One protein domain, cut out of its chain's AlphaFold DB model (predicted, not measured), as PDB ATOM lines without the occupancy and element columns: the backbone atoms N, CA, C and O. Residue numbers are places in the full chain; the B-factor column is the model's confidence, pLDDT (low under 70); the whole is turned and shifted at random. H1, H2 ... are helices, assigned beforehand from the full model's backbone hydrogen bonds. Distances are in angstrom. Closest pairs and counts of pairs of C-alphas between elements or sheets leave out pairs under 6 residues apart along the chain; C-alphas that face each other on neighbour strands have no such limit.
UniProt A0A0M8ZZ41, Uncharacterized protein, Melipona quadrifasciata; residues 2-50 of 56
ATOM      1  N   GLN A   2     -55.518  24.290  10.882       85.69
ATOM      2  CA  GLN A   2     -56.728  24.910  11.437       85.69
ATOM      3  C   GLN A   2     -57.814  25.179  10.382       85.69
ATOM      4  O   GLN A   2     -58.952  24.775  10.580       85.69
ATOM      5  N   ASN A   3     -57.440  25.682   9.200       91.38
ATOM      6  CA  ASN A   3     -58.375  25.900   8.085       91.38
ATOM      7  C   ASN A   3     -59.115  24.632   7.614       91.38
ATOM      8  O   ASN A   3     -60.220  24.739   7.105       91.38
ATOM      9  N   SER A   4     -58.531  23.435   7.758       92.56
ATOM     10  CA  SER A   4     -59.185  22.175   7.353       92.56
ATOM     11  C   SER A   4     -60.090  21.573   8.427       92.56
ATOM     12  O   SER A   4     -60.879  20.680   8.124       92.56
ATOM     13  N   LEU A   5     -59.914  22.014   9.675       94.00
ATOM     14  CA  LEU A   5     -60.648  21.539  10.846       94.00
ATOM     15  C   LEU A   5     -61.794  22.485  11.208       94.00
ATOM     16  O   LEU A   5     -62.780  22.054  11.795       94.00
ATOM     17  N   ASN A   6     -61.663  23.767  10.866       94.94
ATOM     18  CA  ASN A   6     -62.635  24.786  11.223       94.94
ATOM     19  C   ASN A   6     -64.033  24.437  10.685       94.94
ATOM     20  O   ASN A   6     -64.190  24.131   9.504       94.94
ATOM     21  N   GLY A   7     -65.037  24.476  11.562       93.75
ATOM     22  CA  GLY A   7     -66.430  24.158  11.233       93.75
ATOM     23  C   GLY A   7     -66.761  22.668  11.090       93.75
ATOM     24  O   GLY A   7     -67.913  22.346  10.806       93.75
ATOM     25  N   LYS A   8     -65.804  21.750  11.287       94.94
ATOM     26  CA  LYS A   8     -66.080  20.306  11.299       94.94
ATOM     27  C   LYS A   8     -66.467  19.831  12.697       94.94
ATOM     28  O   LYS A   8     -65.857  20.230  13.685       94.94
ATOM     29  N   ILE A   9     -67.447  18.935  12.753       95.81
ATOM     30  CA  ILE A   9     -67.828  18.195  13.956       95.81
ATOM     31  C   ILE A   9     -67.381  16.746  13.747       95.81
ATOM     32  O   ILE A   9     -67.630  16.177  12.686       95.81
ATOM     33  N   PHE A  10     -66.707  16.179  14.743       96.94
ATOM     34  CA  PHE A  10     -66.263  14.786  14.770       96.94
ATOM     35  C   PHE A  10     -66.967  14.091  15.932       96.94
ATOM     36  O   PHE A  10     -67.115  14.701  16.993       96.94
ATOM     37  N   ASN A  11     -67.419  12.853  15.739       97.31
ATOM     38  CA  ASN A  11     -68.195  12.150  16.762       97.31
ATOM     39  C   ASN A  11     -67.285  11.441  17.769       97.31
ATOM     40  O   ASN A  11     -67.633  11.316  18.942       97.31
ATOM     41  N   ASP A  12     -66.107  11.018  17.314       97.69
ATOM     42  CA  ASP A  12     -65.116  10.322  18.122       97.69
ATOM     43  C   ASP A  12     -63.676  10.582  17.632       97.69
ATOM     44  O   ASP A  12     -63.410  11.389  16.737       97.69
ATOM     45  N   ALA A  13     -62.714   9.920  18.277       97.62
ATOM     46  CA  ALA A  13     -61.301  10.050  17.948       97.62
ATOM     47  C   ALA A  13     -60.917   9.378  16.616       97.62
ATOM     48  O   ALA A  13     -59.948   9.808  15.982       97.62
ATOM     49  N   ASP A  14     -61.652   8.352  16.180       98.19
ATOM     50  CA  ASP A  14     -61.386   7.649  14.925       98.19
ATOM     51  C   ASP A  14     -61.799   8.503  13.720       98.19
ATOM     52  O   ASP A  14     -61.077   8.539  12.717       98.19
ATOM     53  N   ASP A  15     -62.871   9.286  13.852       97.56
ATOM     54  CA  ASP A  15     -63.265  10.322  12.894       97.56
ATOM     55  C   ASP A  15     -62.147  11.366  12.706       97.56
ATOM     56  O   ASP A  15     -61.751  11.692  11.578       97.56
ATOM     57  N   VAL A  16     -61.577  11.863  13.812       96.38
ATOM     58  CA  VAL A  16     -60.459  12.825  13.781       96.38
ATOM     59  C   VAL A  16     -59.233  12.203  13.115       96.38
ATOM     60  O   VAL A  16     -58.617  12.811  12.235       96.38
ATOM     61  N   LYS A  17     -58.879  10.974  13.506       97.75
ATOM     62  CA  LYS A  17     -57.728  10.248  12.963       97.75
ATOM     63  C   LYS A  17     -57.868  10.030  11.459       97.75
ATOM     64  O   LYS A  17     -56.920  10.289  10.715       97.75
ATOM     65  N   SER A  18     -59.045   9.614  11.010       97.44
ATOM     66  CA  SER A  18     -59.342   9.385   9.594       97.44
ATOM     67  C   SER A  18     -59.228  10.675   8.783       97.44
ATOM     68  O   SER A  18     -58.570  10.684   7.738       97.44
ATOM     69  N   HIS A  19     -59.766  11.792   9.290       96.56
ATOM     70  CA  HIS A  19     -59.608  13.103   8.649       96.56
ATOM     71  C   HIS A  19     -58.137  13.523   8.553       96.56
ATOM     72  O   HIS A  19     -57.713  14.005   7.503       96.56
ATOM     73  N   LEU A  20     -57.336  13.325   9.604       96.62
ATOM     74  CA  LEU A  20     -55.909  13.665   9.581       96.62
ATOM     75  C   LEU A  20     -55.132  12.821   8.565       96.62
ATOM     76  O   LEU A  20     -54.340  13.377   7.802       96.62
ATOM     77  N   ILE A  21     -55.387  11.510   8.512       98.00
ATOM     78  CA  ILE A  21     -54.770  10.611   7.527       98.00
ATOM     79  C   ILE A  21     -55.067  11.107   6.110       98.00
ATOM     80  O   ILE A  21     -54.142  11.302   5.321       98.00
ATOM     81  N   GLN A  22     -56.335  11.382   5.800       96.75
ATOM     82  CA  GLN A  22     -56.735  11.886   4.485       96.75
ATOM     83  C   GLN A  22     -56.136  13.266   4.186       96.75
ATOM     84  O   GLN A  22     -55.648  13.506   3.081       96.75
ATOM     85  N   PHE A  23     -56.135  14.169   5.170       96.38
ATOM     86  CA  PHE A  23     -55.596  15.516   5.016       96.38
ATOM     87  C   PHE A  23     -54.122  15.493   4.612       96.38
ATOM     88  O   PHE A  23     -53.746  16.217   3.690       96.38
ATOM     89  N   PHE A  24     -53.304  14.680   5.287       96.12
ATOM     90  CA  PHE A  24     -51.873  14.577   5.006       96.12
ATOM     91  C   PHE A  24     -51.570  13.763   3.749       96.12
ATOM     92  O   PHE A  24     -50.702  14.172   2.979       96.12
ATOM     93  N   ALA A  25     -52.312  12.679   3.494       97.00
ATOM     94  CA  ALA A  25     -52.180  11.894   2.265       97.00
ATOM     95  C   ALA A  25     -52.494  12.725   1.007       97.00
ATOM     96  O   ALA A  25     -51.896  12.514  -0.043       97.00
ATOM     97  N   GLY A  26     -53.395  13.708   1.118       95.44
ATOM     98  CA  GLY A  26     -53.720  14.639   0.037       95.44
ATOM     99  C   GLY A  26     -52.713  15.780  -0.171       95.44
ATOM    100  O   GLY A  26     -52.908  16.595  -1.073       95.44
ATOM    101  N   LYS A  27     -51.661  15.904   0.651       95.88
ATOM    102  CA  LYS A  27     -50.615  16.919   0.448       95.88
ATOM    103  C   LYS A  27     -49.516  16.375  -0.448       95.88
ATOM    104  O   LYS A  27     -48.960  15.312  -0.200       95.88
ATOM    105  N   ASN A  28     -49.173  17.144  -1.474       96.69
ATOM    106  CA  ASN A  28     -48.028  16.837  -2.319       96.69
ATOM    107  C   ASN A  28     -46.706  17.190  -1.615       96.69
ATOM    108  O   ASN A  28     -46.686  17.923  -0.626       96.69
ATOM    109  N   GLN A  29     -45.590  16.713  -2.165       97.50
ATOM    110  CA  GLN A  29     -44.247  17.020  -1.662       97.50
ATOM    111  C   GLN A  29     -44.003  18.532  -1.519       97.50
ATOM    112  O   GLN A  29     -43.477  18.972  -0.499       97.50
ATOM    113  N   LYS A  30     -44.447  19.329  -2.503       97.19
ATOM    114  CA  LYS A  30     -44.243  20.786  -2.528       97.19
ATOM    115  C   LYS A  30     -44.845  21.496  -1.318       97.19
ATOM    116  O   LYS A  30     -44.295  22.496  -0.880       97.19
ATOM    117  N   PHE A  31     -45.950  20.993  -0.766       95.94
ATOM    118  CA  PHE A  31     -46.550  21.544   0.449       95.94
ATOM    119  C   PHE A  31     -45.567  21.519   1.629       95.94
ATOM    120  O   PHE A  31     -45.414  22.516   2.330       95.94
ATOM    121  N   TYR A  32     -44.882  20.391   1.825       96.62
ATOM    122  CA  TYR A  32     -43.909  20.225   2.904       96.62
ATOM    123  C   TYR A  32     -42.599  20.950   2.593       96.62
ATOM    124  O   TYR A  32     -42.056  21.636   3.457       96.62
ATOM    125  N   GLU A  33     -42.127  20.842   1.348       98.00
ATOM    126  CA  GLU A  33     -40.925  21.527   0.869       98.00
ATOM    127  C   GLU A  33     -41.033  23.038   1.065       98.00
ATOM    128  O   GLU A  33     -40.131  23.642   1.634       98.00
ATOM    129  N   HIS A  34     -42.160  23.641   0.679       96.50
ATOM    130  CA  HIS A  34     -42.382  25.070   0.853       96.50
ATOM    131  C   HIS A  34     -42.298  25.479   2.328       96.50
ATOM    132  O   HIS A  34     -41.584  26.419   2.658       96.50
ATOM    133  N   GLY A  35     -42.939  24.729   3.231       94.44
ATOM    134  CA  GLY A  35     -42.847  24.987   4.670       94.44
ATOM    135  C   GLY A  35     -41.404  24.966   5.188       94.44
ATOM    136  O   GLY A  35     -40.997  25.876   5.903       94.44
ATOM    137  N   ILE A  36     -40.607  23.974   4.783       97.44
ATOM    138  CA  ILE A  36     -39.192  23.863   5.177       97.44
ATOM    139  C   ILE A  36     -38.364  25.006   4.581       97.44
ATOM    140  O   ILE A  36     -37.561  25.619   5.281       97.44
ATOM    141  N   MET A  37     -38.583  25.333   3.308       97.81
ATOM    142  CA  MET A  37     -37.819  26.366   2.608       97.81
ATOM    143  C   MET A  37     -38.129  27.790   3.089       97.81
ATOM    144  O   MET A  37     -37.334  28.687   2.834       97.81
ATOM    145  N   THR A  38     -39.221  28.011   3.831       96.31
ATOM    146  CA  THR A  38     -39.492  29.306   4.496       96.31
ATOM    147  C   THR A  38     -38.694  29.505   5.794       96.31
ATOM    148  O   THR A  38     -38.661  30.609   6.339       96.31
ATOM    149  N   LEU A  39     -38.027  28.464   6.313       97.12
ATOM    150  CA  LEU A  39     -37.293  28.547   7.582       97.12
ATOM    151  C   LEU A  39     -36.149  29.574   7.578       97.12
ATOM    152  O   LEU A  39     -36.086  30.333   8.543       97.12
ATOM    153  N   PRO A  40     -35.278  29.667   6.549       97.69
ATOM    154  CA  PRO A  40     -34.199  30.656   6.543       97.69
ATOM    155  C   PRO A  40     -34.705  32.098   6.638       97.69
ATOM    156  O   PRO A  40     -34.162  32.891   7.404       97.69
ATOM    157  N   GLU A  41     -35.786  32.420   5.925       96.44
ATOM    158  CA  GLU A  41     -36.431  33.736   5.991       96.44
ATOM    159  C   GLU A  41     -36.977  34.014   7.397       96.44
ATOM    160  O   GLU A  41     -36.737  35.075   7.974       96.44
ATOM    161  N   ARG A  42     -37.663  33.037   7.999       95.88
ATOM    162  CA  ARG A  42     -38.163  33.160   9.375       95.88
ATOM    163  C   ARG A  42     -37.030  33.332  10.385       95.88
ATOM    164  O   ARG A  42     -37.145  34.163  11.279       95.88
ATOM    165  N   TRP A  43     -35.927  32.601  10.255       96.94
ATOM    166  CA  TRP A  43     -34.773  32.776  11.140       96.94
ATOM    167  C   TRP A  43     -34.163  34.171  11.016       96.94
ATOM    168  O   TRP A  43     -33.882  34.789  12.042       96.94
ATOM    169  N   GLN A  44     -34.032  34.693   9.794       97.62
ATOM    170  CA  GLN A  44     -33.547  36.055   9.582       97.62
ATOM    171  C   GLN A  44     -34.467  37.085  10.248       97.62
ATOM    172  O   GLN A  44     -34.000  37.928  11.007       97.62
ATOM    173  N   ASN A  45     -35.784  36.947  10.082       96.38
ATOM    174  CA  ASN A  45     -36.750  37.843  10.713       96.38
ATOM    175  C   ASN A  45     -36.660  37.842  12.251       96.38
ATOM    176  O   ASN A  45     -36.876  38.877  12.881       96.38
ATOM    177  N   VAL A  46     -36.357  36.698  12.878       97.12
ATOM    178  CA  VAL A  46     -36.154  36.628  14.336       97.12
ATOM    179  C   VAL A  46     -34.899  37.396  14.750       97.12
ATOM    180  O   VAL A  46     -34.934  38.108  15.753       97.12
ATOM    181  N   ILE A  47     -33.808  37.284  13.985       97.56
ATOM    182  CA  ILE A  47     -32.567  38.036  14.226       97.56
ATOM    183  C   ILE A  47     -32.839  39.539  14.111       97.56
ATOM    184  O   ILE A  47     -32.528  40.291  15.034       97.56
ATOM    185  N   ASP A  48     -33.495  39.957  13.030       96.88
ATOM    186  CA  ASP A  48     -33.784  41.366  12.744       96.88
ATOM    187  C   ASP A  48     -34.704  41.993  13.803       96.88
ATOM    188  O   ASP A  48     -34.584  43.173  14.131       96.88
ATOM    189  N   LYS A  49     -35.599  41.190  14.392       96.00
ATOM    190  CA  LYS A  49     -36.486  41.601  15.492       96.00
ATOM    191  C   LYS A  49     -35.903  41.339  16.881       96.00
ATOM    192  O   LYS A  49     -36.639  41.369  17.867       96.00
ATOM    193  N   ASN A  50     -34.600  41.085  16.978       96.94
ATOM    194  CA  ASN A  50     -33.882  40.881  18.234       96.94
ATOM    195  C   ASN A  50     -34.536  39.812  19.134       96.94
ATOM    196  O   ASN A  50     -34.730  40.009  20.334       96.94
TER     197      ASN A  50
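Overview. This is residues 2 to 50 of the 56 residues of an uncharacterized protein of Melipona quadrifasciata (UniProt A0A0M8ZZ41). The model is an open V of helices: the longest helix, H2, makes one arm, and H3 followed by H4 makes the other, which sticks out free. Short H1 folds back near H2, inside the V. The printed part has 49 residues with four named helices, H1 to H4 in order, and no named strand; the class is all helix. It is extended, with a radius of gyration of the C-alphas of 16.0 A, and elongated, spanning 45 by 24 by 15 A.

Arrangement. H2, residues 13 to 25, is close but not clearly touching H1, residues 2 to 5; their closest C-alphas, of Phe 23 and Ser 4, are 7.9 A apart. H2 is apart from H3, residues 29 to 37. H3 and H4, residues 39 to 48, meet only through their link. In H2, H3 and H4 every O i to N i+4 pair is within hydrogen-bond range; H1 is too short for such a pair, and its 1 O i to N i+3 pair is within range.

Along the chain. H2 is 18.2 A long from C-alpha 13 at (-61.301, 10.050, 17.948); H1 is 5.2 A, H3 12.1 A and H4 14.3 A, ending at C-alpha 48 at (-33.784, 41.366, 12.744).

Size, cuts and confidence. The C-alphas farthest apart, of Asn 11 and Asp 48, are 45.3 A apart. The printed part has no cut, no link is long, and no printed residue is under 70 in pLDDT.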